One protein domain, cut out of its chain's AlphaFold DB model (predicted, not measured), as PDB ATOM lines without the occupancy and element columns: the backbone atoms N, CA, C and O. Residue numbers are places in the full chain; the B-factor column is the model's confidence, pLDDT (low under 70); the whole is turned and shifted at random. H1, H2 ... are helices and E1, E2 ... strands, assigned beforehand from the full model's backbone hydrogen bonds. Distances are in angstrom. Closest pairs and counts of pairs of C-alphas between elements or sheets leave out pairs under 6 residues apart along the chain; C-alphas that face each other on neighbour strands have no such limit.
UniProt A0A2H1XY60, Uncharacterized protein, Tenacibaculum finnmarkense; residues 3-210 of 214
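What this domain is: This is residues 3 to 210 of the 214 residues of an uncharacterized protein of Tenacibaculum finnmarkense (UniProt A0A2H1XY60). A strongly twisted seven-stranded sheet curls into a loose, incomplete barrel, with H2 packed across the gap between its edge strands E3 and E10. Small hairpins surround this core: E11 and E12 end an arm along the longest axis, E14 and E15 lie toward the other end, and E4 and E5 lead to residues 60 to 65, which stick out, as do residues 33 to 38 by H1. The 208 printed residues hold three named helices and fifteen named strands, in the order E1 E2 H1 E3 E4 E5 E6 E7 E8 E9 E10 H2 H3 E11 E12 E13 E14 E15; the large sheet, E3 E2 E1 E13 E6 E7 E10, is mixed. The class is mixed, helices and strands, with under half of the residues in named elements; the whole is compact, radius of gyration of the C-alphas 18.5 A, spans 65 by 47 by 31 A.

How they stand to each other: Start at E1, residues 3 to 12, which bends by 91 degrees at residue 7 and forms a hairpin with E2, residues 15 to 22 (N 5 and O 19, 2.8 A). H1, residues 28 to 36, only grazes the sheet with residues 28 to 31. E3, residues 45 to 50, is antiparallel to E2, with N 20 and O 47 at 2.7 A. E4, 57 to 59, and E5, 66 to 68, form a hairpin, N 67 and O 58 at 2.8 A. E6, 85 to 91, and E7, 98 to 101, form another, N 90 and O 99 at 2.8 A. So do E8, 109 to 111, and E9, 114 to 116, N 109 and O 116 at 2.9 A. E10, 120 to 122, meets E7 only at a point, C-alphas 99 and 120 facing each other at 4.1 A. H2, 142 to 151, is on the sheet at a height of 7.5 A, over none of its strands; H3, 153 to 156, is on the same face. H2 and H3 touch only at the corner, and only just, with 3 pairs of C-alphas within 8 A; the closest are Ile 148 and Leu 155, 6.7 A. E11, 165 to 167, and E12, 173 to 175, form a hairpin, N 174 and O 166 at 2.8 A. E13, 183 to 187, is parallel to E1 (N 4 and O 186, 2.8 A) and antiparallel to E6 (N 87 and O 185, 2.8 A). E14, 192 to 196, and E15, 205 to 209, form the last hairpin, N 206 and O 195 at 2.7 A. Every O i to N i+4 pair is within hydrogen-bond range in H1 and H2; H3 is too short for one.

Where its parts are: Find C-alpha 3 at (57.979, 93.419, 147.784), where E1 begins its 19.3 A. E2 is 21.7 A long, E6 19.0 A and H2 12.2 A. E15 ends at C-alpha 209, (64.512, 77.667, 145.900).

The domain as a whole: The C-alphas of Lys 171 and Ser 200 are farthest apart, 65.4 A. The printed part has no cut; the links E5 to E6 and E10 to H2 are long. Look for pLDDT under 70 in residues 156 to 169 and 171 to 181; the mean of the printed part is 89.8.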
ATOM      1  N   VAL A   3      56.902  94.095 147.051       98.38
ATOM      2  CA  VAL A   3      57.979  93.419 147.784       98.38
ATOM      3  C   VAL A   3      57.890  91.933 147.521       98.38
ATOM      4  O   VAL A   3      56.864  91.327 147.799       98.38
ATOM      5  N   ILE A   4      58.965  91.348 147.011       98.50
ATOM      6  CA  ILE A   4      59.079  89.910 146.779       98.50
ATOM      7  C   ILE A   4      60.029  89.341 147.824       98.50
ATOM      8  O   ILE A   4      61.202  89.726 147.886       98.50
ATOM      9  N   GLY A   5      59.507  88.429 148.637       97.62
ATOM     10  CA  GLY A   5      60.203  87.849 149.774       97.62
ATOM     11  C   GLY A   5      61.391  86.965 149.396       97.62
ATOM     12  O   GLY A   5      61.497  86.439 148.282       97.62
ATOM     13  N   GLY A   6      62.288  86.795 150.365       96.94
ATOM     14  CA  GLY A   6      63.449  85.901 150.275       96.94
ATOM     15  C   GLY A   6      63.195  84.469 150.758       96.94
ATOM     16  O   GLY A   6      63.946  83.546 150.449       96.94
ATOM     17  N   LYS A   7      62.119  84.267 151.511       97.25
ATOM     18  CA  LYS A   7      61.786  82.995 152.152       97.25
ATOM     19  C   LYS A   7      60.747  82.248 151.324       97.25
ATOM     20  O   LYS A   7      59.731  82.838 150.955       97.25
ATOM     21  N   GLY A   8      61.038  80.993 150.982       97.75
ATOM     22  CA  GLY A   8      60.108  80.160 150.225       97.75
ATOM     23  C   GLY A   8      58.884  79.830 151.069       97.75
ATOM     24  O   GLY A   8      59.026  79.362 152.191       97.75
ATOM     25  N   ASP A   9      57.696  80.095 150.540       97.69
ATOM     26  CA  ASP A   9      56.444  80.012 151.298       97.69
ATOM     27  C   ASP A   9      55.795  78.627 151.158       97.69
ATOM     28  O   ASP A   9      55.609  77.899 152.127       97.69
ATOM     29  N   HIS A  10      55.524  78.221 149.920       97.75
ATOM     30  CA  HIS A  10      54.994  76.905 149.572       97.75
ATOM     31  C   HIS A  10      55.438  76.528 148.155       97.75
ATOM     32  O   HIS A  10      56.250  77.224 147.534       97.75
ATOM     33  N   LYS A  11      54.918  75.412 147.634       98.00
ATOM     34  CA  LYS A  11      55.123  75.006 146.243       98.00
ATOM     35  C   LYS A  11      53.851  75.117 145.416       98.00
ATOM     36  O   LYS A  11      52.783  74.712 145.868       98.00
ATOM     37  N   ILE A  12      54.000  75.581 144.177       97.56
ATOM     38  CA  ILE A  12      53.003  75.409 143.116       97.56
ATOM     39  C   ILE A  12      53.602  74.430 142.106       97.56
ATOM     40  O   ILE A  12      54.624  74.716 141.475       97.56
ATOM     41  N   GLY A  13      53.009  73.240 141.999       95.06
ATOM     42  CA  GLY A  13      53.672  72.111 141.346       95.06
ATOM     43  C   GLY A  13      54.992  71.783 142.053       95.06
ATOM     44  O   GLY A  13      55.027  71.647 143.275       95.06
ATOM     45  N   ASP A  14      56.086  71.711 141.296       95.12
ATOM     46  CA  ASP A  14      57.418  71.403 141.836       95.12
ATOM     47  C   ASP A  14      58.194  72.635 142.326       95.12
ATOM     48  O   ASP A  14      59.253  72.494 142.946       95.12
ATOM     49  N   TYR A  15      57.680  73.839 142.063       97.94
ATOM     50  CA  TYR A  15      58.438  75.079 142.204       97.94
ATOM     51  C   TYR A  15      58.106  75.803 143.496       97.94
ATOM     52  O   TYR A  15      56.938  76.030 143.810       97.94
ATOM     53  N   VAL A  16      59.150  76.219 144.212       98.25
ATOM     54  CA  VAL A  16      59.005  77.094 145.372       98.25
ATOM     55  C   VAL A  16      58.560  78.474 144.906       98.25
ATOM     56  O   VAL A  16      59.105  79.037 143.948       98.25
ATOM     57  N   VAL A  17      57.566  79.016 145.601       98.62
ATOM     58  CA  VAL A  17      57.060  80.367 145.388       98.62
ATOM     59  C   VAL A  17      57.299  81.229 146.618       98.62
ATOM     60  O   VAL A  17      57.367  80.747 147.748       98.62
ATOM     61  N   TYR A  18      57.449  82.523 146.379       98.62
ATOM     62  CA  TYR A  18      57.826  83.511 147.373       98.62
ATOM     63  C   TYR A  18      56.698  84.516 147.531       98.62
ATOM     64  O   TYR A  18      56.153  85.021 146.539       98.62
ATOM     65  N   LYS A  19      56.367  84.818 148.787       98.38
ATOM     66  CA  LYS A  19      55.350  85.808 149.126       98.38
ATOM     67  C   LYS A  19      55.679  87.145 148.462       98.38
ATOM     68  O   LYS A  19      56.794  87.650 148.574       98.38
ATOM     69  N   THR A  20      54.706  87.690 147.750       98.56
ATOM     70  CA  THR A  20      54.795  88.954 147.026       98.56
ATOM     71  C   THR A  20      53.716  89.890 147.546       98.56
ATOM     72  O   THR A  20      52.535  89.707 147.254       98.56
ATOM     73  N   ASP A  21      54.129  90.879 148.329       98.25
ATOM     74  CA  ASP A  21      53.251  91.823 149.012       98.25
ATOM     75  C   ASP A  21      53.199  93.161 148.271       98.25
ATOM     76  O   ASP A  21      54.218  93.702 147.828       98.25
ATOM     77  N   ILE A  22      51.998  93.719 148.161       96.38
ATOM     78  CA  ILE A  22      51.735  94.996 147.507       96.38
ATOM     79  C   ILE A  22      51.219  95.979 148.543       96.38
ATOM     80  O   ILE A  22      50.218  95.738 149.209       96.38
ATOM     81  N   TYR A  23      51.903  97.113 148.630       91.81
ATOM     82  CA  TYR A  23      51.522  98.253 149.451       91.81
ATOM     83  C   TYR A  23      51.209  99.420 148.513       91.81
ATOM     84  O   TYR A  23      52.116 100.103 148.009       91.81
ATOM     85  N   ARG A  24      49.931  99.607 148.192       85.06
ATOM     86  CA  ARG A  24      49.442 100.652 147.288       85.06
ATOM     87  C   ARG A  24      49.767 102.025 147.867       85.06
ATOM     88  O   ARG A  24      49.742 102.239 149.073       85.06
ATOM     89  N   SER A  25      50.109 102.976 146.998       81.88
ATOM     90  CA  SER A  25      50.480 104.350 147.383       81.88
ATOM     91  C   SER A  25      51.674 104.504 148.344       81.88
ATOM     92  O   SER A  25      51.968 105.631 148.738       81.88
ATOM     93  N   MET A  26      52.389 103.424 148.682       86.50
ATOM     94  CA  MET A  26      53.560 103.469 149.559       86.50
ATOM     95  C   MET A  26      54.847 103.738 148.772       86.50
ATOM     96  O   MET A  26      55.164 103.023 147.810       86.50
ATOM     97  N   GLU A  27      55.598 104.749 149.214       88.12
ATOM     98  CA  GLU A  27      56.921 105.101 148.688       88.12
ATOM     99  C   GLU A  27      58.030 104.243 149.307       88.12
ATOM    100  O   GLU A  27      57.848 103.620 150.352       88.12
ATOM    101  N   ILE A  28      59.202 104.193 148.666       91.50
ATOM    102  CA  ILE A  28      60.278 103.299 149.110       91.50
ATOM    103  C   ILE A  28      60.880 103.674 150.457       91.50
ATOM    104  O   ILE A  28      61.102 102.789 151.281       91.50
ATOM    105  N   ASP A  29      61.092 104.962 150.705       93.12
ATOM    106  CA  ASP A  29      61.666 105.416 151.970       93.12
ATOM    107  C   ASP A  29      60.665 105.228 153.113       93.12
ATOM    108  O   ASP A  29      61.038 104.773 154.192       93.12
ATOM    109  N   GLN A  30      59.374 105.445 152.839       92.62
ATOM    110  CA  GLN A  30      58.294 105.131 153.773       92.62
ATOM    111  C   GLN A  30      58.253 103.632 154.104       92.62
ATOM    112  O   GLN A  30      58.170 103.268 155.274       92.62
ATOM    113  N   TYR A  31      58.336 102.758 153.096       95.81
ATOM    114  CA  TYR A  31      58.384 101.311 153.317       95.81
ATOM    115  C   TYR A  31      59.574 100.914 154.201       95.81
ATOM    116  O   TYR A  31      59.403 100.172 155.166       95.81
ATOM    117  N   LYS A  32      60.775 101.420 153.895       96.81
ATOM    118  CA  LYS A  32      61.998 101.112 154.651       96.81
ATOM    119  C   LYS A  32      61.901 101.563 156.108       96.81
ATOM    120  O   LYS A  32      62.227 100.776 156.996       96.81
ATOM    121  N   ASP A  33      61.415 102.780 156.351       97.44
ATOM    122  CA  ASP A  33      61.216 103.327 157.697       97.44
ATOM    123  C   ASP A  33      60.225 102.481 158.517       97.44
ATOM    124  O   ASP A  33      60.522 102.068 159.639       97.44
ATOM    125  N   LEU A  34      59.072 102.141 157.929       96.38
ATOM    126  CA  LEU A  34      58.062 101.305 158.584       96.38
ATOM    127  C   LEU A  34      58.562  99.877 158.830       96.38
ATOM    128  O   LEU A  34      58.310  99.320 159.899       96.38
ATOM    129  N   LYS A  35      59.308  99.294 157.882       96.31
ATOM    130  CA  LYS A  35      59.926  97.969 158.038       96.31
ATOM    131  C   LYS A  35      60.928  97.959 159.189       96.31
ATOM    132  O   LYS A  35      60.880  97.058 160.019       96.31
ATOM    133  N   GLN A  36      61.795  98.969 159.276       97.25
ATOM    134  CA  GLN A  36      62.785  99.086 160.352       97.25
ATOM    135  C   GLN A  36      62.126  99.201 161.734       97.25
ATOM    136  O   GLN A  36      62.630  98.651 162.710       97.25
ATOM    137  N   LYS A  37      60.982  99.885 161.811       97.50
ATOM    138  CA  LYS A  37      60.198 100.058 163.044       97.50
ATOM    139  C   LYS A  37      59.279  98.874 163.363       97.50
ATOM    140  O   LYS A  37      58.543  98.950 164.342       97.50
ATOM    141  N   ASN A  38      59.293  97.814 162.548       96.38
ATOM    142  CA  ASN A  38      58.351  96.695 162.625       96.38
ATOM    143  C   ASN A  38      56.878  97.156 162.672       96.38
ATOM    144  O   ASN A  38      56.070  96.653 163.448       96.38
ATOM    145  N   ASN A  39      56.553  98.165 161.864       96.12
ATOM    146  CA  ASN A  39      55.254  98.836 161.841       96.12
ATOM    147  C   ASN A  39      54.701  98.931 160.410       96.12
ATOM    148  O   ASN A  39      54.073  99.921 160.030       96.12
ATOM    149  N   LEU A  40      54.997  97.931 159.574       94.50
ATOM    150  CA  LEU A  40      54.370  97.834 158.259       94.50
ATOM    151  C   LEU A  40      52.866  97.584 158.433       94.50
ATOM    152  O   LEU A  40      52.481  96.762 159.269       94.50
ATOM    153  N   PRO A  41      52.004  98.259 157.652       93.44
ATOM    154  CA  PRO A  41      50.596  97.907 157.604       93.44
ATOM    155  C   PRO A  41      50.429  96.506 157.006       93.44
ATOM    156  O   PRO A  41      51.351  95.939 156.420       93.44
ATOM    157  N   ILE A  42      49.221  95.961 157.103       94.56
ATOM    158  CA  ILE A  42      48.860  94.772 156.330       94.56
ATOM    159  C   ILE A  42      48.971  95.131 154.831       94.56
ATOM    160  O   ILE A  42      48.503  96.209 154.453       94.56
ATOM    161  N   PRO A  43      49.589  94.282 153.985       95.94
ATOM    162  CA  PRO A  43      49.610  94.495 152.540       95.94
ATOM    163  C   PRO A  43      48.193  94.633 151.972       95.94
ATOM    164  O   PRO A  43      47.289  93.904 152.373       95.94
ATOM    165  N   ASP A  44      48.009  95.518 150.993       94.19
ATOM    166  CA  ASP A  44      46.737  95.665 150.273       94.19
ATOM    167  C   ASP A  44      46.396  94.418 149.455       94.19
ATOM    168  O   ASP A  44      45.226  94.115 149.219       94.19
ATOM    169  N   TYR A  45      47.433  93.713 149.004       96.44
ATOM    170  CA  TYR A  45      47.323  92.460 148.282       96.44
ATOM    171  C   TYR A  45      48.572  91.611 148.494       96.44
ATOM    172  O   TYR A  45      49.690  92.126 148.559       96.44
ATOM    173  N   THR A  46      48.373  90.299 148.540       97.94
ATOM    174  CA  THR A  46      49.443  89.308 148.589       97.94
ATOM    175  C   THR A  46      49.224  88.300 147.470       97.94
ATOM    176  O   THR A  46      48.120  87.796 147.265       97.94
ATOM    177  N   THR A  47      50.297  87.972 146.761       98.00
ATOM    178  CA  THR A  47      50.355  86.867 145.805       98.00
ATOM    179  C   THR A  47      51.688  86.136 145.923       98.00
ATOM    180  O   THR A  47      52.459  86.406 146.842       98.00
ATOM    181  N   PHE A  48      51.966  85.196 145.024       98.38
ATOM    182  CA  PHE A  48      53.140  84.341 145.102       98.38
ATOM    183  C   PHE A  48      53.787  84.190 143.734       98.38
ATOM    184  O   PHE A  48      53.113  83.923 142.740       98.38
ATOM    185  N   LEU A  49      55.105  84.374 143.696       98.62
ATOM    186  CA  LEU A  49      55.909  84.264 142.485       98.62
ATOM    187  C   LEU A  49      57.051  83.286 142.721       98.62
ATOM    188  O   LEU A  49      57.773  83.404 143.710       98.62
ATOM    189  N   SER A  50      57.257  82.346 141.806       98.56
ATOM    190  CA  SER A  50      58.520  81.624 141.731       98.56
ATOM    191  C   SER A  50      59.603  82.528 141.150       98.56
ATOM    192  O   SER A  50      59.339  83.422 140.344       98.56
ATOM    193  N   ARG A  51      60.836  82.292 141.593       98.19
ATOM    194  CA  ARG A  51      62.028  83.069 141.224       98.19
ATOM    195  C   ARG A  51      63.114  82.219 140.574       98.19
ATOM    196  O   ARG A  51      64.176  82.742 140.249       98.19
ATOM    197  N   ASP A  52      62.857  80.923 140.441       98.12
ATOM    198  CA  ASP A  52      63.745  80.007 139.747       98.12
ATOM    199  C   ASP A  52      63.777  80.334 138.244       98.12
ATOM    200  O   ASP A  52      62.778  80.768 137.664       98.12
ATOM    201  N   ALA A  53      64.928  80.102 137.618       97.44
ATOM    202  CA  ALA A  53      65.165  80.347 136.201       97.44
ATOM    203  C   ALA A  53      65.839  79.118 135.593       97.44
ATOM    204  O   ALA A  53      67.030  78.904 135.802       97.44
ATOM    205  N   PHE A  54      65.053  78.285 134.914       97.62
ATOM    206  CA  PHE A  54      65.451  76.960 134.439       97.62
ATOM    207  C   PHE A  54      65.186  76.740 132.948       97.62
ATOM    208  O   PHE A  54      65.088  75.588 132.517       97.62
ATOM    209  N   ASP A  55      65.008  77.816 132.183       97.31
ATOM    210  CA  ASP A  55      64.850  77.717 130.736       97.31
ATOM    211  C   ASP A  55      66.091  77.099 130.088       97.31
ATOM    212  O   ASP A  55      67.214  77.501 130.362       97.31
ATOM    213  N   LYS A  56      65.891  76.089 129.246       97.69
ATOM    214  CA  LYS A  56      66.975  75.280 128.667       97.69
ATOM    215  C   LYS A  56      67.256  75.648 127.217       97.69
ATOM    216  O   LYS A  56      68.387  75.486 126.751       97.69
ATOM    217  N   ASP A  57      66.251  76.135 126.499       96.44
ATOM    218  CA  ASP A  57      66.373  76.498 125.098       96.44
ATOM    219  C   ASP A  57      65.227  77.397 124.629       96.44
ATOM    220  O   ASP A  57      64.135  77.410 125.182       96.44
ATOM    221  N   TYR A  58      65.474  78.150 123.560       93.12
ATOM    222  CA  TYR A  58      64.427  78.894 122.869       93.12
ATOM    223  C   TYR A  58      64.630  78.849 121.358       93.12
ATOM    224  O   TYR A  58      65.736  78.661 120.853       93.12
ATOM    225  N   THR A  59      63.556  79.063 120.598       94.38
ATOM    226  CA  THR A  59      63.652  79.206 119.138       94.38
ATOM    227  C   THR A  59      63.950  80.656 118.765       94.38
ATOM    228  O   THR A  59      63.139  81.552 119.027       94.38
ATOM    229  N   ASP A  60      65.081  80.903 118.103       92.50
ATOM    230  CA  ASP A  60      65.386  82.224 117.558       92.50
ATOM    231  C   ASP A  60      64.361  82.600 116.478       92.50
ATOM    232  O   ASP A  60      64.117  81.877 115.509       92.50
ATOM    233  N   LYS A  61      63.729  83.766 116.632       88.56
ATOM    234  CA  LYS A  61      62.627  84.169 115.749       88.56
ATOM    235  C   LYS A  61      63.077  84.439 114.312       88.56
ATOM    236  O   LYS A  61      62.244  84.279 113.414       88.56
ATOM    237  N   LYS A  62      64.332  84.855 114.104       92.81
ATOM    238  CA  LYS A  62      64.900  85.227 112.800       92.81
ATOM    239  C   LYS A  62      65.449  84.006 112.073       92.81
ATOM    240  O   LYS A  62      65.108  83.800 110.916       92.81
ATOM    241  N   THR A  63      66.271  83.205 112.745       95.56
ATOM    242  CA  THR A  63      66.959  82.059 112.130       95.56
ATOM    243  C   THR A  63      66.156  80.767 112.212       95.56
ATOM    244  O   THR A  63      66.453  79.832 111.476       95.56
ATOM    245  N   LYS A  64      65.137  80.706 113.085       95.12
ATOM    246  CA  LYS A  64      64.362  79.496 113.424       95.12
ATOM    247  C   LYS A  64      65.192  78.374 114.051       95.12
ATOM    248  O   LYS A  64      64.687  77.267 114.202       95.12
ATOM    249  N   ALA A  65      66.435  78.651 114.435       95.69
ATOM    250  CA  ALA A  65      67.278  77.691 115.126       95.69
ATOM    251  C   ALA A  65      66.893  77.595 116.607       95.69
ATOM    252  O   ALA A  65      66.557  78.602 117.236       95.69
ATOM    253  N   THR A  66      66.998  76.393 117.169       96.44
ATOM    254  CA  THR A  66      67.000  76.200 118.620       96.44
ATOM    255  C   THR A  66      68.318  76.718 119.184       96.44
ATOM    256  O   THR A  66      69.395  76.299 118.760       96.44
ATOM    257  N   VAL A  67      68.228  77.638 120.138       96.31
ATOM    258  CA  VAL A  67      69.353  78.199 120.880       96.31
ATOM    259  C   VAL A  67      69.348  77.588 122.269       96.31
ATOM    260  O   VAL A  67      68.347  77.681 122.971       96.31
ATOM    261  N   ILE A  68      70.467  76.986 122.666       97.06
ATOM    262  CA  ILE A  68      70.649  76.483 124.029       97.06
ATOM    263  C   ILE A  68      70.885  77.661 124.972       97.06
ATOM    264  O   ILE A  68      71.745  78.509 124.724       97.06
ATOM    265  N   VAL A  69      70.142  77.680 126.072       97.12
ATOM    266  CA  VAL A  69      70.323  78.628 127.169       97.12
ATOM    267  C   VAL A  69      71.375  78.047 128.108       97.12
ATOM    268  O   VAL A  69      71.127  77.078 128.824       97.12
ATOM    269  N   LYS A  70      72.588  78.608 128.067       97.50
ATOM    270  CA  LYS A  70      73.686  78.202 128.951       97.50
ATOM    271  C   LYS A  70      73.782  79.146 130.143       97.50
ATOM    272  O   LYS A  70      74.308  80.249 130.018       97.50
ATOM    273  N   HIS A  71      73.287  78.692 131.284       98.00
ATOM    274  CA  HIS A  71      73.323  79.389 132.559       98.00
ATOM    275  C   HIS A  71      74.752  79.655 133.029       98.00
ATOM    276  O   HIS A  71      75.642  78.807 132.911       98.00
ATOM    277  N   SER A  72      74.949  80.853 133.571       97.69
ATOM    278  CA  SER A  72      76.212  81.268 134.175       97.69
ATOM    279  C   SER A  72      76.551  80.439 135.413       97.69
ATOM    280  O   SER A  72      75.660  80.013 136.146       97.69
ATOM    281  N   ASP A  73      77.846  80.267 135.669       97.06
ATOM    282  CA  ASP A  73      78.387  79.677 136.896       97.06
ATOM    283  C   ASP A  73      78.383  80.659 138.082       97.06
ATOM    284  O   ASP A  73      78.630  80.267 139.221       97.06
ATOM    285  N   LYS A  74      78.043  81.931 137.845       97.44
ATOM    286  CA  LYS A  74      77.856  82.936 138.891       97.44
ATOM    287  C   LYS A  74      76.383  83.075 139.246       97.44
ATOM    288  O   LYS A  74      75.525  83.289 138.380       97.44
ATOM    289  N   ARG A  75      76.086  83.081 140.547       96.81
ATOM    290  CA  ARG A  75      74.742  83.394 141.049       96.81
ATOM    291  C   ARG A  75      74.308  84.771 140.543       96.81
ATOM    292  O   ARG A  75      75.087  85.716 140.608       96.81
ATOM    293  N   TYR A  76      73.082  84.878 140.025       96.94
ATOM    294  CA  TYR A  76      72.527  86.078 139.362       96.94
ATOM    295  C   TYR A  76      73.144  86.453 138.001       96.94
ATOM    296  O   TYR A  76      72.777  87.485 137.428       96.94
ATOM    297  N   GLY A  77      74.068  85.638 137.486       96.56
ATOM    298  CA  GLY A  77      74.668  85.784 136.164       96.56
ATOM    299  C   GLY A  77      73.678  85.622 135.007       96.56
ATOM    300  O   GLY A  77      72.457  85.590 135.189       96.56
ATOM    301  N   GLN A  78      74.207  85.542 133.788       95.69
ATOM    302  CA  GLN A  78      73.391  85.408 132.584       95.69
ATOM    303  C   GLN A  78      72.462  84.182 132.675       95.69
ATOM    304  O   GLN A  78      72.879  83.097 133.077       95.69
ATOM    305  N   TYR A  79      71.190  84.395 132.321       97.00
ATOM    306  CA  TYR A  79      70.082  83.426 132.364       97.00
ATOM    307  C   TYR A  79      69.689  82.881 133.747       97.00
ATOM    308  O   TYR A  79      68.676  82.198 133.860       97.00
ATOM    309  N   ASN A  80      70.403  83.249 134.808       97.50
ATOM    310  CA  ASN A  80      70.038  82.910 136.182       97.50
ATOM    311  C   ASN A  80      68.958  83.855 136.735       97.50
ATOM    312  O   ASN A  80      68.572  84.851 136.112       97.50
ATOM    313  N   GLU A  81      68.471  83.553 137.940       96.62
ATOM    314  CA  GLU A  81      67.486  84.363 138.669       96.62
ATOM    315  C   GLU A  81      67.821  85.866 138.692       96.62
ATOM    316  O   GLU A  81      68.982  86.279 138.610       96.62
ATOM    317  N   CYS A  82      66.793  86.714 138.785       97.56
ATOM    318  CA  CYS A  82      66.994  88.148 138.989       97.56
ATOM    319  C   CYS A  82      67.730  88.405 140.323       97.56
ATOM    320  O   CYS A  82      67.301  87.860 141.349       97.56
ATOM    321  N   PRO A  83      68.795  89.235 140.338       96.88
ATOM    322  CA  PRO A  83      69.474  89.609 141.571       96.88
ATOM    323  C   PRO A  83      68.526  90.280 142.575       96.88
ATOM    324  O   PRO A  83      67.533  90.900 142.174       96.88
ATOM    325  N   PRO A  84      68.812  90.162 143.884       97.81
ATOM    326  CA  PRO A  84      68.137  90.955 144.893       97.81
ATOM    327  C   PRO A  84      68.511  92.429 144.749       97.81
ATOM    328  O   PRO A  84      69.620  92.775 144.339       97.81
ATOM    329  N   GLY A  85      67.584  93.306 145.118       97.38
ATOM    330  CA  GLY A  85      67.798  94.740 145.020       97.38
ATOM    331  C   GLY A  85      66.515  95.545 144.903       97.38
ATOM    332  O   GLY A  85      65.406  95.063 145.137       97.38
ATOM    333  N   GLU A  86      66.701  96.808 144.541       97.75
ATOM    334  CA  GLU A  86      65.634  97.780 144.348       97.75
ATOM    335  C   GLU A  86      65.506  98.114 142.869       97.75
ATOM    336  O   GLU A  86      66.453  98.594 142.245       97.75
ATOM    337  N   TYR A  87      64.313  97.912 142.330       97.56
ATOM    338  CA  TYR A  87      64.036  98.071 140.912       97.56
ATOM    339  C   TYR A  87      62.743  98.854 140.687       97.56
ATOM    340  O   TYR A  87      62.078  99.335 141.616       97.56
ATOM    341  N   PHE A  88      62.391  98.970 139.415       95.75
ATOM    342  CA  PHE A  88      61.158  99.550 138.915       95.75
ATOM    343  C   PHE A  88      60.352  98.469 138.193       95.75
ATOM    344  O   PHE A  88      60.927  97.673 137.455       95.75
ATOM    345  N   LEU A  89      59.031  98.460 138.378       94.38
ATOM    346  CA  LEU A  89      58.124  97.750 137.481       94.38
ATOM    347  C   LEU A  89      57.759  98.664 136.315       94.38
ATOM    348  O   LEU A  89      57.324  99.801 136.511       94.38
ATOM    349  N   ILE A  90      57.945  98.151 135.105       91.75
ATOM    350  CA  ILE A  90      57.764  98.876 133.853       91.75
ATOM    351  C   ILE A  90      56.770  98.102 132.999       91.75
ATOM    352  O   ILE A  90      56.993  96.941 132.663       91.75
ATOM    353  N   LYS A  91      55.666  98.747 132.622       87.62
ATOM    354  CA  LYS A  91      54.736  98.192 131.637       87.62
ATOM    355  C   LYS A  91      55.235  98.513 130.230       87.62
ATOM    356  O   LYS A  91      55.298  99.680 129.849       87.62
ATOM    357  N   GLU A  92      55.532  97.482 129.445       84.31
ATOM    358  CA  GLU A  92      55.922  97.606 128.037       84.31
ATOM    359  C   GLU A  92      55.169  96.596 127.178       84.31
ATOM    360  O   GLU A  92      54.961  95.455 127.577       84.31
ATOM    361  N   LYS A  93      54.795  96.988 125.956       77.44
ATOM    362  CA  LYS A  93      54.120  96.099 125.003       77.44
ATOM    363  C   LYS A  93      55.149  95.270 124.223       77.44
ATOM    364  O   LYS A  93      55.389  95.522 123.043       77.44
ATOM    365  N   ARG A  94      55.793  94.321 124.909       86.38
ATOM    366  CA  ARG A  94      56.766  93.370 124.337       86.38
ATOM    367  C   ARG A  94      56.164  91.957 124.330       86.38
ATOM    368  O   ARG A  94      55.040  91.772 123.881       86.38
ATOM    369  N   THR A  95      56.927  90.949 124.756       89.44
ATOM    370  CA  THR A  95      56.451  89.555 124.847       89.44
ATOM    371  C   THR A  95      55.566  89.354 126.081       89.44
ATOM    372  O   THR A  95      54.621  88.571 126.035       89.44
ATOM    373  N   TYR A  96      55.859  90.089 127.154       93.31
ATOM    374  CA  TYR A  96      55.145  90.080 128.427       93.31
ATOM    375  C   TYR A  96      54.590  91.470 128.741       93.31
ATOM    376  O   TYR A  96      54.915  92.440 128.060       93.31
ATOM    377  N   GLU A  97      53.746  91.550 129.770       90.38
ATOM    378  CA  GLU A  97      53.017  92.771 130.125       90.38
ATOM    379  C   GLU A  97      53.783  93.701 131.069       90.38
ATOM    380  O   GLU A  97      53.537  94.909 131.064       90.38
ATOM    381  N   VAL A  98      54.678  93.157 131.901       93.62
ATOM    382  CA  VAL A  98      55.417  93.911 132.919       93.62
ATOM    383  C   VAL A  98      56.839  93.384 133.069       93.62
ATOM    384  O   VAL A  98      57.081  92.175 133.081       93.62
ATOM    385  N   TYR A  99      57.771  94.318 133.199       96.19
ATOM    386  CA  TYR A  99      59.205  94.096 133.250       96.19
ATOM    387  C   TYR A  99      59.815  94.707 134.506       96.19
ATOM    388  O   TYR A  99      59.283  95.664 135.069       96.19
ATOM    389  N   ILE A 100      60.945  94.154 134.926       97.00
ATOM    390  CA  ILE A 100      61.776  94.675 136.006       97.00
ATOM    391  C   ILE A 100      62.906  95.479 135.373       97.00
ATOM    392  O   ILE A 100      63.586  94.991 134.474       97.00
ATOM    393  N   GLY A 101      63.099  96.710 135.839       96.25
ATOM    394  CA  GLY A 101      64.118  97.613 135.317       96.25
ATOM    395  C   GLY A 101      64.972  98.260 136.394       96.25
ATOM    396  O   GLY A 101      64.502  98.546 137.497       96.25
ATOM    397  N   GLY A 102      66.238  98.526 136.067       95.38
ATOM    398  CA  GLY A 102      67.179  99.215 136.953       95.38
ATOM    399  C   GLY A 102      66.912 100.718 137.059       95.38
ATOM    400  O   GLY A 102      67.435 101.384 137.950       95.38
ATOM    401  N   SER A 103      66.083 101.270 136.169       92.19
ATOM    402  CA  SER A 103      65.629 102.662 136.217       92.19
ATOM    403  C   SER A 103      64.202 102.788 135.684       92.19
ATOM    404  O   SER A 103      63.718 101.900 134.996       92.19
ATOM    405  N   ILE A 104      63.540 103.919 135.942       85.94
ATOM    406  CA  ILE A 104      62.143 104.170 135.540       85.94
ATOM    407  C   ILE A 104      61.860 103.987 134.035       85.94
ATOM    408  O   ILE A 104      60.731 103.679 133.669       85.94
ATOM    409  N   ASN A 105      62.867 104.168 133.174       84.62
ATOM    410  CA  ASN A 105      62.721 104.125 131.713       84.62
ATOM    411  C   ASN A 105      63.607 103.059 131.053       84.62
ATOM    412  O   ASN A 105      63.854 103.136 129.852       84.62
ATOM    413  N   SER A 106      64.155 102.120 131.827       90.75
ATOM    414  CA  SER A 106      65.010 101.072 131.279       90.75
ATOM    415  C   SER A 106      64.833  99.771 132.038       90.75
ATOM    416  O   SER A 106      65.078  99.706 133.244       90.75
ATOM    417  N   THR A 107      64.463  98.734 131.293       94.25
ATOM    418  CA  THR A 107      64.386  97.332 131.719       94.25
ATOM    419  C   THR A 107      65.762  96.673 131.866       94.25
ATOM    420  O   THR A 107      65.862  95.522 132.282       94.25
ATOM    421  N   LEU A 108      66.837  97.406 131.566       95.94
ATOM    422  CA  LEU A 108      68.202  96.956 131.784       95.94
ATOM    423  C   LEU A 108      68.509  96.913 133.284       95.94
ATOM    424  O   LEU A 108      68.315  97.896 134.007       95.94
ATOM    425  N   ILE A 109      69.033  95.778 133.737       95.44
ATOM    426  CA  ILE A 109      69.611  95.614 135.069       95.44
ATOM    427  C   ILE A 109      71.054  95.122 134.953       95.44
ATOM    428  O   ILE A 109      71.422  94.459 133.983       95.44
ATOM    429  N   LYS A 110      71.862  95.411 135.971       92.94
ATOM    430  CA  LYS A 110      73.244  94.931 136.056       92.94
ATOM    431  C   LYS A 110      73.300  93.601 136.798       92.94
ATOM    432  O   LYS A 110      72.696  93.472 137.863       92.94
ATOM    433  N   GLY A 111      74.048  92.647 136.259       92.75
ATOM    434  CA  GLY A 111      74.395  91.389 136.911       92.75
ATOM    435  C   GLY A 111      75.899  91.091 136.831       92.75
ATOM    436  O   GLY A 111      76.659  91.863 136.243       92.75
ATOM    437  N   PRO A 112      76.351  89.965 137.407       95.94
ATOM    438  CA  PRO A 112      77.767  89.577 137.447       95.94
ATOM    439  C   PRO A 112      78.432  89.336 136.086       95.94
ATOM    440  O   PRO A 112      79.658  89.389 135.992       95.94
ATOM    441  N   ASP A 113      77.640  89.070 135.046       96.62
ATOM    442  CA  ASP A 113      78.118  88.900 133.665       96.62
ATOM    443  C   ASP A 113      77.834  90.127 132.788       96.62
ATOM    444  O   ASP A 113      77.979  90.077 131.569       96.62
ATOM    445  N   GLY A 114      77.445  91.243 133.411       94.75
ATOM    446  CA  GLY A 114      77.130  92.494 132.739       94.75
ATOM    447  C   GLY A 114      75.634  92.786 132.686       94.75
ATOM    448  O   GLY A 114      74.852  92.356 133.538       94.75
ATOM    449  N   ASP A 115      75.255  93.590 131.701       94.44
ATOM    450  CA  ASP A 115      73.897  94.095 131.558       94.44
ATOM    451  C   ASP A 115      72.955  93.017 131.004       94.44
ATOM    452  O   ASP A 115      73.284  92.300 130.058       94.44
ATOM    453  N   ARG A 116      71.751  92.928 131.572       93.00
ATOM    454  CA  ARG A 116      70.681  92.018 131.138       93.00
ATOM    455  C   ARG A 116      69.361  92.770 131.006       93.00
ATOM    456  O   ARG A 116      69.058  93.656 131.800       93.00
ATOM    457  N   ASP A 117      68.586  92.399 129.993       94.12
ATOM    458  CA  ASP A 117      67.293  92.993 129.650       94.12
ATOM    459  C   ASP A 117      66.201  91.910 129.600       94.12
ATOM    460  O   ASP A 117      66.490  90.722 129.475       94.12
ATOM    461  N   GLY A 118      64.936  92.322 129.662       94.94
ATOM    462  CA  GLY A 118      63.794  91.460 129.362       94.94
ATOM    463  C   GLY A 118      63.302  90.608 130.529       94.94
ATOM    464  O   GLY A 118      62.454  89.743 130.320       94.94
ATOM    465  N   ILE A 119      63.772  90.871 131.748       97.44
ATOM    466  CA  ILE A 119      63.274  90.215 132.961       97.44
ATOM    467  C   ILE A 119      61.852  90.683 133.218       97.44
ATOM    468  O   ILE A 119      61.607  91.878 133.381       97.44
ATOM    469  N   ALA A 120      60.927  89.739 133.278       97.44
ATOM    470  CA  ALA A 120      59.507  90.015 133.399       97.44
ATOM    471  C   ALA A 120      58.879  89.311 134.597       97.44
ATOM    472  O   ALA A 120      59.463  88.395 135.176       97.44
ATOM    473  N   ILE A 121      57.658  89.733 134.928       98.00
ATOM    474  CA  ILE A 121      56.728  88.923 135.715       98.00
ATOM    475  C   ILE A 121      55.720  88.322 134.734       98.00
ATOM    476  O   ILE A 121      55.080  89.062 133.983       98.00
ATOM    477  N   HIS A 122      55.593  86.995 134.700       97.56
ATOM    478  CA  HIS A 122      54.699  86.322 133.751       97.56
ATOM    479  C   HIS A 122      54.074  85.031 134.287       97.56
ATOM    480  O   HIS A 122      54.409  84.535 135.356       97.56
ATOM    481  N   GLN A 123      53.127  84.487 133.528       97.56
ATOM    482  CA  GLN A 123      52.278  83.368 133.931       97.56
ATOM    483  C   GLN A 123      52.962  81.993 133.916       97.56
ATOM    484  O   GLN A 123      52.542  81.097 134.638       97.56
ATOM    485  N   TYR A 124      53.985  81.814 133.074       97.50
ATOM    486  CA  TYR A 124      54.574  80.497 132.800       97.50
ATOM    487  C   TYR A 124      55.313  79.876 133.997       97.50
ATOM    488  O   TYR A 124      55.149  80.302 135.135       97.50
ATOM    489  N   SER A 125      56.093  78.825 133.760       97.38
ATOM    490  CA  SER A 125      56.860  78.156 134.806       97.38
ATOM    491  C   SER A 125      58.310  78.648 134.843       97.38
ATOM    492  O   SER A 125      58.775  79.284 133.894       97.38
ATOM    493  N   PRO A 126      59.078  78.299 135.885       98.06
ATOM    494  CA  PRO A 126      60.524  78.498 135.895       98.06
ATOM    495  C   PRO A 126      61.272  77.870 134.714       98.06
ATOM    496  O   PRO A 126      62.333  78.365 134.354       98.06
ATOM    497  N   LYS A 127      60.730  76.825 134.068       97.12
ATOM    498  CA  LYS A 127      61.313  76.242 132.840       97.12
ATOM    499  C   LYS A 127      61.178  77.146 131.613       97.12
ATOM    500  O   LYS A 127      61.739  76.825 130.582       97.12
ATOM    501  N   ASP A 128      60.452  78.251 131.732       95.69
ATOM    502  CA  ASP A 128      60.253  79.254 130.685       95.69
ATOM    503  C   ASP A 128      60.855  80.611 131.109       95.69
ATOM    504  O   ASP A 128      60.504  81.665 130.569       95.69
ATOM    505  N   ALA A 129      61.707  80.606 132.142       97.31
ATOM    506  CA  ALA A 129      62.257  81.800 132.763       97.31
ATOM    507  C   ALA A 129      63.782  81.870 132.624       97.31
ATOM    508  O   ALA A 129      64.520  81.026 133.128       97.31
ATOM    509  N   GLN A 130      64.243  82.971 132.031       96.75
ATOM    510  CA  GLN A 130      65.645  83.396 131.978       96.75
ATOM    511  C   GLN A 130      65.867  84.538 132.978       96.75
ATOM    512  O   GLN A 130      66.206  85.674 132.634       96.75
ATOM    513  N   GLY A 131      65.551  84.247 134.238       97.12
ATOM    514  CA  GLY A 131      65.609  85.190 135.348       97.12
ATOM    515  C   GLY A 131      64.320  85.955 135.638       97.12
ATOM    516  O   GLY A 131      64.305  86.757 136.571       97.12
ATOM    517  N   CYS A 132      63.263  85.709 134.862       98.00
ATOM    518  CA  CYS A 132      61.909  86.190 135.126       98.00
ATOM    519  C   CYS A 132      61.354  85.650 136.450       98.00
ATOM    520  O   CYS A 132      61.811  84.634 136.969       98.00
ATOM    521  N   LEU A 133      60.322  86.314 136.963       98.62
ATOM    522  CA  LEU A 133      59.519  85.826 138.076       98.62
ATOM    523  C   LEU A 133      58.195  85.309 137.541       98.62
ATOM    524  O   LEU A 133      57.614  85.897 136.625       98.62
ATOM    525  N   THR A 134      57.717  84.205 138.095       98.56
ATOM    526  CA  THR A 134      56.645  83.452 137.451       98.56
ATOM    527  C   THR A 134      55.512  83.084 138.391       98.56
ATOM    528  O   THR A 134      55.744  82.719 139.537       98.56
ATOM    529  N   PHE A 135      54.271  83.166 137.913       98.38
ATOM    530  CA  PHE A 135      53.096  82.730 138.677       98.38
ATOM    531  C   PHE A 135      52.906  81.213 138.686       98.38
ATOM    532  O   PHE A 135      52.115  80.712 139.480       98.38
ATOM    533  N   VAL A 136      53.605  80.475 137.816       98.19
ATOM    534  CA  VAL A 136      53.440  79.020 137.678       98.19
ATOM    535  C   VAL A 136      51.991  78.639 137.317       98.19
ATOM    536  O   VAL A 136      51.489  77.577 137.672       98.19
ATOM    537  N   SER A 137      51.300  79.508 136.579       97.00
ATOM    538  CA  SER A 137      49.907  79.336 136.147       97.00
ATOM    539  C   SER A 137      49.780  78.830 134.703       97.00
ATOM    540  O   SER A 137      48.679  78.727 134.156       97.00
ATOM    541  N   GLY A 138      50.897  78.479 134.061       95.44
ATOM    542  CA  GLY A 138      50.906  77.911 132.715       95.44
ATOM    543  C   GLY A 138      50.430  78.932 131.687       95.44
ATOM    544  O   GLY A 138      51.064  79.961 131.515       95.44
ATOM    545  N   ASN A 139      49.324  78.664 130.992       94.69
ATOM    546  CA  ASN A 139      48.757  79.606 130.019       94.69
ATOM    547  C   ASN A 139      47.760  80.600 130.635       94.69
ATOM    548  O   ASN A 139      47.297  81.500 129.931       94.69
ATOM    549  N   ASP A 140      47.417  80.453 131.918       95.88
ATOM    550  CA  ASP A 140      46.446  81.331 132.563       95.88
ATOM    551  C   ASP A 140      47.059  82.697 132.892       95.88
ATOM    552  O   ASP A 140      47.937  82.827 133.746       95.88
ATOM    553  N   LYS A 141      46.553  83.732 132.216       94.75
ATOM    554  CA  LYS A 141      46.962  85.127 132.395       94.75
ATOM    555  C   LYS A 141      46.120  85.890 133.423       94.75
ATOM    556  O   LYS A 141      46.382  87.070 133.647       94.75
ATOM    557  N   SER A 142      45.127  85.262 134.049       95.25
ATOM    558  CA  SER A 142      44.242  85.926 135.013       95.25
ATOM    559  C   SER A 142      45.028  86.600 136.144       95.25
ATOM    560  O   SER A 142      44.779  87.761 136.457       95.25
ATOM    561  N   LEU A 143      46.047  85.922 136.684       94.88
ATOM    562  CA  LEU A 143      46.880  86.436 137.773       94.88
ATOM    563  C   LEU A 143      47.737  87.632 137.358       94.88
ATOM    564  O   LEU A 143      47.859  88.583 138.131       94.88
ATOM    565  N   ILE A 144      48.301  87.618 136.143       92.81
ATOM    566  CA  ILE A 144      49.089  88.758 135.666       92.81
ATOM    567  C   ILE A 144      48.188  89.962 135.401       92.81
ATOM    568  O   ILE A 144      48.547  91.058 135.815       92.81
ATOM    569  N   PHE A 145      47.012  89.766 134.793       90.88
ATOM    570  CA  PHE A 145      46.052  90.847 134.555       90.88
ATOM    571  C   PHE A 145      45.509  91.415 135.858       90.88
ATOM    572  O   PHE A 145      45.569  92.620 136.057       90.88
ATOM    573  N   LYS A 146      45.127  90.562 136.809       90.88
ATOM    574  CA  LYS A 146      44.736  91.010 138.145       90.88
ATOM    575  C   LYS A 146      45.837  91.843 138.806       90.88
ATOM    576  O   LYS A 146      45.575  92.950 139.273       90.88
ATOM    577  N   LEU A 147      47.083  91.354 138.799       91.12
ATOM    578  CA  LEU A 147      48.217  92.075 139.379       91.12
ATOM    579  C   LEU A 147      48.364  93.477 138.772       91.12
ATOM    580  O   LEU A 147      48.484  94.457 139.506       91.12
ATOM    581  N   ILE A 148      48.395  93.570 137.442       86.81
ATOM    582  CA  ILE A 148      48.688  94.833 136.763       86.81
ATOM    583  C   ILE A 148      47.477  95.774 136.746       86.81
ATOM    584  O   ILE A 148      47.657  96.959 137.001       86.81
ATOM    585  N   ASP A 149      46.271  95.271 136.473       83.25
ATOM    586  CA  ASP A 149      45.072  96.079 136.216       83.25
ATOM    587  C   ASP A 149      44.353  96.480 137.516       83.25
ATOM    588  O   ASP A 149      43.793  97.574 137.601       83.25
ATOM    589  N   GLU A 150      44.376  95.618 138.538       84.94
ATOM    590  CA  GLU A 150      43.609  95.806 139.780       84.94
ATOM    591  C   GLU A 150      44.508  96.129 140.980       84.94
ATOM    592  O   GLU A 150      44.197  97.000 141.802       84.94
ATOM    593  N   GLU A 151      45.640  95.437 141.106       88.88
ATOM    594  CA  GLU A 151      46.447  95.495 142.328       88.88
ATOM    595  C   GLU A 151      47.531  96.578 142.287       88.88
ATOM    596  O   GLU A 151      47.839  97.182 143.319       88.88
ATOM    597  N   ILE A 152      48.032  96.912 141.094       87.00
ATOM    598  CA  ILE A 152      49.032  97.964 140.870       87.00
ATOM    599  C   ILE A 152      48.496  99.027 139.888       87.00
ATOM    600  O   ILE A 152      49.066  99.235 138.817       87.00
ATOM    601  N   PRO A 153      47.442  99.783 140.251       73.38
ATOM    602  CA  PRO A 153      46.866 100.799 139.364       73.38
ATOM    603  C   PRO A 153      47.858 101.921 139.005       73.38
ATOM    604  O   PRO A 153      47.736 102.544 137.951       73.38
ATOM    605  N   ASP A 154      48.886 102.149 139.832       75.94
ATOM    606  CA  ASP A 154      49.966 103.107 139.554       75.94
ATOM    607  C   ASP A 154      50.806 102.714 138.321       75.94
ATOM    608  O   ASP A 154      51.357 103.582 137.638       75.94
ATOM    609  N   LEU A 155      50.855 101.416 137.985       77.56
ATOM    610  CA  LEU A 155      51.481 100.908 136.759       77.56
ATOM    611  C   LEU A 155      50.721 101.385 135.507       77.56
ATOM    612  O   LEU A 155      51.314 101.536 134.438       77.56
ATOM    613  N   PHE A 156      49.424 101.666 135.673       62.56
ATOM    614  CA  PHE A 156      48.469 102.139 134.671       62.56
ATOM    615  C   PHE A 156      48.206 103.638 134.717       62.56
ATOM    616  O   PHE A 156      47.212 104.100 134.154       62.56
ATOM    617  N   ILE A 157      49.087 104.449 135.307       54.09
ATOM    618  CA  ILE A 157      48.991 105.900 135.117       54.09
ATOM    619  C   ILE A 157      49.369 106.205 133.658       54.09
ATOM    620  O   ILE A 157      50.515 106.496 133.309       54.09
ATOM    621  N   HIS A 158      48.370 106.038 132.788       46.75
ATOM    622  CA  HIS A 158      48.417 106.159 131.347       46.75
ATOM    623  C   HIS A 158      49.039 107.504 130.973       46.75
ATOM    624  O   HIS A 158      48.705 108.543 131.550       46.75
ATOM    625  N   LYS A 159      49.819 107.525 129.886       47.69
ATOM    626  CA  LYS A 159      50.097 108.771 129.149       47.69
ATOM    627  C   LYS A 159      48.803 109.548 128.829       47.69
ATOM    628  O   LYS A 159      48.846 110.770 128.753       47.69
ATOM    629  N   GLU A 160      47.666 108.855 128.719       46.94
ATOM    630  CA  GLU A 160      46.318 109.410 128.518       46.94
ATOM    631  C   GLU A 160      45.695 110.043 129.778       46.94
ATOM    632  O   GLU A 160      44.897 110.969 129.667       46.94
ATOM    633  N   MET A 161      46.077 109.606 130.985       47.69
ATOM    634  CA  MET A 161      45.504 110.102 132.248       47.69
ATOM    635  C   MET A 161      46.261 111.287 132.847       47.69
ATOM    636  O   MET A 161      45.749 111.945 133.749       47.69
ATOM    637  N   LYS A 162      47.423 111.641 132.282       48.28
ATOM    638  CA  LYS A 162      48.230 112.808 132.681       48.28
ATOM    639  C   LYS A 162      47.418 114.116 132.745       48.28
ATOM    640  O   LYS A 162      47.808 115.028 133.470       48.28
ATOM    641  N   TYR A 163      46.287 114.185 132.034       52.97
ATOM    642  CA  TYR A 163      45.353 115.316 132.025       52.97
ATOM    643  C   TYR A 163      43.876 114.908 132.167       52.97
ATOM    644  O   TYR A 163      42.990 115.741 131.966       52.97
ATOM    645  N   ALA A 164      43.583 113.641 132.477       52.22
ATOM    646  CA  ALA A 164      42.205 113.172 132.529       52.22
ATOM    647  C   ALA A 164      41.499 113.678 133.795       52.22
ATOM    648  O   ALA A 164      42.034 113.655 134.904       52.22
ATOM    649  N   LYS A 165      40.257 114.119 133.618       58.22
ATOM    650  CA  LYS A 165      39.309 114.387 134.696       58.22
ATOM    651  C   LYS A 165      38.195 113.358 134.574       58.22
ATOM    652  O   LYS A 165      37.618 113.232 133.496       58.22
ATOM    653  N   ARG A 166      37.898 112.615 135.641       54.66
ATOM    654  CA  ARG A 166      36.797 111.641 135.643       54.66
ATOM    655  C   ARG A 166      35.676 112.147 136.532       54.66
ATOM    656  O   ARG A 166      35.907 112.433 137.697       54.66
ATOM    657  N   THR A 167      34.469 112.232 135.996       55.78
ATOM    658  CA  THR A 167      33.289 112.600 136.780       55.78
ATOM    659  C   THR A 167      32.637 111.338 137.334       55.78
ATOM    660  O   THR A 167      32.350 110.415 136.571       55.78
ATOM    661  N   ASP A 168      32.435 111.261 138.649       53.38
ATOM    662  CA  ASP A 168      31.737 110.125 139.254       53.38
ATOM    663  C   ASP A 168      30.208 110.217 139.095       53.38
ATOM    664  O   ASP A 168      29.653 111.194 138.583       53.38
ATOM    665  N   LYS A 169      29.505 109.179 139.562       52.69
ATOM    666  CA  LYS A 169      28.034 109.094 139.537       52.69
ATOM    667  C   LYS A 169      27.321 110.219 140.306       52.69
ATOM    668  O   LYS A 169      26.136 110.436 140.084       52.69
ATOM    669  N   ASN A 170      28.037 110.945 141.164       74.62
ATOM    670  CA  ASN A 170      27.542 112.076 141.946       74.62
ATOM    671  C   ASN A 170      27.953 113.428 141.336       74.62
ATOM    672  O   ASN A 170      27.768 114.466 141.965       74.62
ATOM    673  N   LYS A 171      28.485 113.429 140.106       65.19
ATOM    674  CA  LYS A 171      28.966 114.610 139.376       65.19
ATOM    675  C   LYS A 171      30.219 115.270 139.968       65.19
ATOM    676  O   LYS A 171      30.534 116.401 139.600       65.19
ATOM    677  N   VAL A 172      30.966 114.580 140.830       59.56
ATOM    678  CA  VAL A 172      32.241 115.090 141.350       59.56
ATOM    679  C   VAL A 172      33.339 114.835 140.327       59.56
ATOM    680  O   VAL A 172      33.505 113.714 139.849       59.56
ATOM    681  N   VAL A 173      34.087 115.882 139.983       59.34
ATOM    682  CA  VAL A 173      35.208 115.809 139.043       59.34
ATOM    683  C   VAL A 173      36.477 115.409 139.792       59.34
ATOM    684  O   VAL A 173      37.047 116.203 140.536       59.34
ATOM    685  N   HIS A 174      36.940 114.190 139.557       45.34
ATOM    686  CA  HIS A 174      38.178 113.649 140.103       45.34
ATOM    687  C   HIS A 174      39.344 113.999 139.191       45.34
ATOM    688  O   HIS A 174      39.315 113.727 137.986       45.34
ATOM    689  N   ASN A 175      40.374 114.612 139.768       52.00
ATOM    690  CA  ASN A 175      41.617 114.844 139.059       52.00
ATOM    691  C   ASN A 175      42.395 113.525 138.953       52.00
ATOM    692  O   ASN A 175      42.946 113.053 139.944       52.00
ATOM    693  N   MET A 176      42.448 112.951 137.751       54.62
ATOM    694  CA  MET A 176      43.189 111.720 137.478       54.62
ATOM    695  C   MET A 176      44.622 112.003 137.017       54.62
ATOM    696  O   MET A 176      45.333 111.062 136.664       54.62
ATOM    697  N   SER A 177      45.067 113.272 137.044       54.00
ATOM    698  CA  SER A 177      46.457 113.668 136.801       54.00
ATOM    699  C   SER A 177      47.347 113.231 137.968       54.00
ATOM    700  O   SER A 177      47.935 114.041 138.689       54.00
ATOM    701  N   ILE A 178      47.444 111.930 138.192       53.75
ATOM    702  CA  ILE A 178      48.490 111.384 139.032       53.75
ATOM    703  C   ILE A 178      49.757 111.529 138.188       53.75
ATOM    704  O   ILE A 178      49.825 111.077 137.046       53.75
ATOM    705  N   LYS A 179      50.758 112.249 138.694       52.22
ATOM    706  CA  LYS A 179      52.104 112.184 138.116       52.22
ATOM    707  C   LYS A 179      52.470 110.702 138.091       52.22
ATOM    708  O   LYS A 179      52.369 110.094 139.148       52.22
ATOM    709  N   GLN A 180      52.835 110.136 136.934       57.12
ATOM    710  CA  GLN A 180      53.222 108.724 136.816       57.12
ATOM    711  C   GLN A 180      54.136 108.368 137.991       57.12
ATOM    712  O   GLN A 180      55.256 108.881 138.081       57.12
ATOM    713  N   ARG A 181      53.610 107.599 138.950       66.94
ATOM    714  CA  ARG A 181      54.368 107.209 140.133       66.94
ATOM    715  C   ARG A 181      55.123 105.959 139.721       66.94
ATOM    716  O   ARG A 181      54.476 104.952 139.441       66.94
ATOM    717  N   PRO A 182      56.461 106.008 139.608       82.62
ATOM    718  CA  PRO A 182      57.219 104.802 139.336       82.62
ATOM    719  C   PRO A 182      56.872 103.752 140.382       82.62
ATOM    720  O   PRO A 182      57.034 103.984 141.583       82.62
ATOM    721  N   VAL A 183      56.415 102.593 139.928       90.06
ATOM    722  CA  VAL A 183      56.163 101.477 140.826       90.06
ATOM    723  C   VAL A 183      57.514 100.887 141.200       90.06
ATOM    724  O   VAL A 183      58.195 100.288 140.373       90.06
ATOM    725  N   ARG A 184      57.926 101.093 142.450       95.00
ATOM    726  CA  ARG A 184      59.136 100.478 143.001       95.00
ATOM    727  C   ARG A 184      58.855  99.032 143.382       95.00
ATOM    728  O   ARG A 184      57.784  98.738 143.924       95.00
ATOM    729  N   VAL A 185      59.835  98.171 143.135       97.38
ATOM    730  CA  VAL A 185      59.844  96.788 143.603       97.38
ATOM    731  C   VAL A 185      61.127  96.501 144.374       97.38
ATOM    732  O   VAL A 185      62.209  96.919 143.965       97.38
ATOM    733  N   ILE A 186      60.995  95.811 145.501       98.50
ATOM    734  CA  ILE A 186      62.108  95.267 146.273       98.50
ATOM    735  C   ILE A 186      62.103  93.759 146.081       98.50
ATOM    736  O   ILE A 186      61.084  93.106 146.297       98.50
ATOM    737  N   ILE A 187      63.247  93.217 145.689       98.50
ATOM    738  CA  ILE A 187      63.482  91.782 145.606       98.50
ATOM    739  C   ILE A 187      64.467  91.437 146.711       98.50
ATOM    740  O   ILE A 187      65.620  91.861 146.674       98.50
ATOM    741  N   GLU A 188      64.014  90.691 147.711       98.19
ATOM    742  CA  GLU A 188      64.882  90.262 148.804       98.19
ATOM    743  C   GLU A 188      65.825  89.148 148.343       98.19
ATOM    744  O   GLU A 188      65.542  88.419 147.386       98.19
ATOM    745  N   GLU A 189      66.966  88.993 149.008       97.50
ATOM    746  CA  GLU A 189      67.814  87.829 148.768       97.50
ATOM    747  C   GLU A 189      67.067  86.561 149.177       97.50
ATOM    748  O   GLU A 189      66.479  86.513 150.255       97.50
ATOM    749  N   ARG A 190      67.054  85.558 148.292       95.75
ATOM    750  CA  ARG A 190      66.349  84.302 148.540       95.75
ATOM    751  C   ARG A 190      67.278  83.214 149.046       95.75
ATOM    752  O   ARG A 190      68.437  83.155 148.641       95.75
ATOM    753  N   GLU A 191      66.744  82.316 149.856       94.62
ATOM    754  CA  GLU A 191      67.436  81.086 150.232       94.62
ATOM    755  C   GLU A 191      67.343  80.064 149.084       94.62
ATOM    756  O   GLU A 191      66.287  79.902 148.455       94.62
ATOM    757  N   VAL A 192      68.466  79.407 148.784       96.81
ATOM    758  CA  VAL A 192      68.598  78.424 147.700       96.81
ATOM    759  C   VAL A 192      69.479  77.261 148.128       96.81
ATOM    760  O   VAL A 192      70.336  77.408 148.999       96.81
ATOM    761  N   ILE A 193      69.298  76.129 147.459       97.00
ATOM    762  CA  ILE A 193      70.301  75.068 147.389       97.00
ATOM    763  C   ILE A 193      71.052  75.164 146.068       97.00
ATOM    764  O   ILE A 193      70.472  75.489 145.028       97.00
ATOM    765  N   GLU A 194      72.341  74.856 146.126       97.50
ATOM    766  CA  GLU A 194      73.189  74.688 144.955       97.50
ATOM    767  C   GLU A 194      73.250  73.206 144.594       97.50
ATOM    768  O   GLU A 194      73.344  72.333 145.459       97.50
ATOM    769  N   SER A 195      73.150  72.925 143.304       97.12
ATOM    770  CA  SER A 195      73.229  71.580 142.741       97.12
ATOM    771  C   SER A 195      73.846  71.656 141.356       97.12
ATOM    772  O   SER A 195      73.835  72.723 140.741       97.12
ATOM    773  N   ASP A 196      74.349  70.541 140.845       97.31
ATOM    774  CA  ASP A 196      74.809  70.493 139.464       97.31
ATOM    775  C   ASP A 196      73.618  70.468 138.498       97.31
ATOM    776  O   ASP A 196      72.562  69.882 138.773       97.31
ATOM    777  N   TRP A 197      73.785  71.079 137.328       96.81
ATOM    778  CA  TRP A 197      72.876  70.813 136.217       96.81
ATOM    779  C   TRP A 197      73.005  69.355 135.765       96.81
ATOM    780  O   TRP A 197      74.107  68.839 135.607       96.81
ATOM    781  N   GLU A 198      71.868  68.714 135.475       94.75
ATOM    782  CA  GLU A 198      71.818  67.329 134.968       94.75
ATOM    783  C   GLU A 198      72.652  67.126 133.691       94.75
ATOM    784  O   GLU A 198      73.169  66.042 133.443       94.75
ATOM    785  N   ASP A 199      72.759  68.174 132.872       96.12
ATOM    786  CA  ASP A 199      73.545  68.203 131.643       96.12
ATOM    787  C   ASP A 199      74.329  69.521 131.596       96.12
ATOM    788  O   ASP A 199      73.747  70.613 131.601       96.12
ATOM    789  N   SER A 200      75.657  69.408 131.535       95.25
ATOM    790  CA  SER A 200      76.592  70.534 131.620       95.25
ATOM    791  C   SER A 200      76.493  71.516 130.451       95.25
ATOM    792  O   SER A 200      77.013  72.634 130.526       95.25
ATOM    793  N   LYS A 201      75.791  71.149 129.367       96.75
ATOM    794  CA  LYS A 201      75.504  72.086 128.273       96.75
ATOM    795  C   LYS A 201      74.592  73.240 128.708       96.75
ATOM    796  O   LYS A 201      74.660  74.303 128.097       96.75
ATOM    797  N   TYR A 202      73.777  73.041 129.750       97.31
ATOM    798  CA  TYR A 202      72.870  74.062 130.283       97.31
ATOM    799  C   TYR A 202      73.504  74.923 131.373       97.31
ATOM    800  O   TYR A 202      72.980  75.986 131.661       97.31
ATOM    801  N   GLY A 203      74.626  74.515 131.960       96.56
ATOM    802  CA  GLY A 203      75.283  75.240 133.045       96.56
ATOM    803  C   GLY A 203      76.069  74.293 133.943       96.56
ATOM    804  O   GLY A 203      76.057  73.083 133.738       96.56
ATOM    805  N   THR A 204      76.761  74.838 134.936       96.19
ATOM    806  CA  THR A 204      77.459  74.043 135.960       96.19
ATOM    807  C   THR A 204      76.657  74.025 137.251       96.19
ATOM    808  O   THR A 204      76.252  72.958 137.691       96.19
ATOM    809  N   ILE A 205      76.328  75.203 137.784       97.12
ATOM    810  CA  ILE A 205      75.594  75.367 139.039       97.12
ATOM    811  C   ILE A 205      74.138  75.738 138.755       97.12
ATOM    812  O   ILE A 205      73.836  76.608 137.935       97.12
ATOM    813  N   LYS A 206      73.228  75.068 139.453       97.44
ATOM    814  CA  LYS A 206      71.791  75.311 139.456       97.44
ATOM    815  C   LYS A 206      71.347  75.716 140.858       97.44
ATOM    816  O   LYS A 206      71.451  74.929 141.800       97.44
ATOM    817  N   TRP A 207      70.791  76.920 140.970       98.06
ATOM    818  CA  TRP A 207      70.215  77.447 142.208       98.06
ATOM    819  C   TRP A 207      68.717  77.167 142.250       98.06
ATOM    820  O   TRP A 207      67.961  77.654 141.409       98.06
ATOM    821  N   THR A 208      68.283  76.381 143.232       97.75
ATOM    822  CA  THR A 208      66.870  76.014 143.402       97.75
ATOM    823  C   THR A 208      66.343  76.557 144.718       97.75
ATOM    824  O   THR A 208      67.005  76.433 145.748       97.75
ATOM    825  N   GLY A 209      65.154  77.159 144.691       97.19
ATOM    826  CA  GLY A 209      64.512  77.667 145.900       97.19
ATOM    827  C   GLY A 209      64.228  76.571 146.929       97.19
ATOM    828  O   GLY A 209      63.895  75.439 146.572       97.19
ATOM    829  N   ILE A 210      64.317  76.927 148.211       97.31
ATOM    830  CA  ILE A 210      63.924  76.064 149.333       97.31
ATOM    831  C   ILE A 210      62.761  76.663 150.119       97.31
ATOM    832  O   ILE A 210      62.560  77.877 150.112       97.31
TER     833      ILE A 210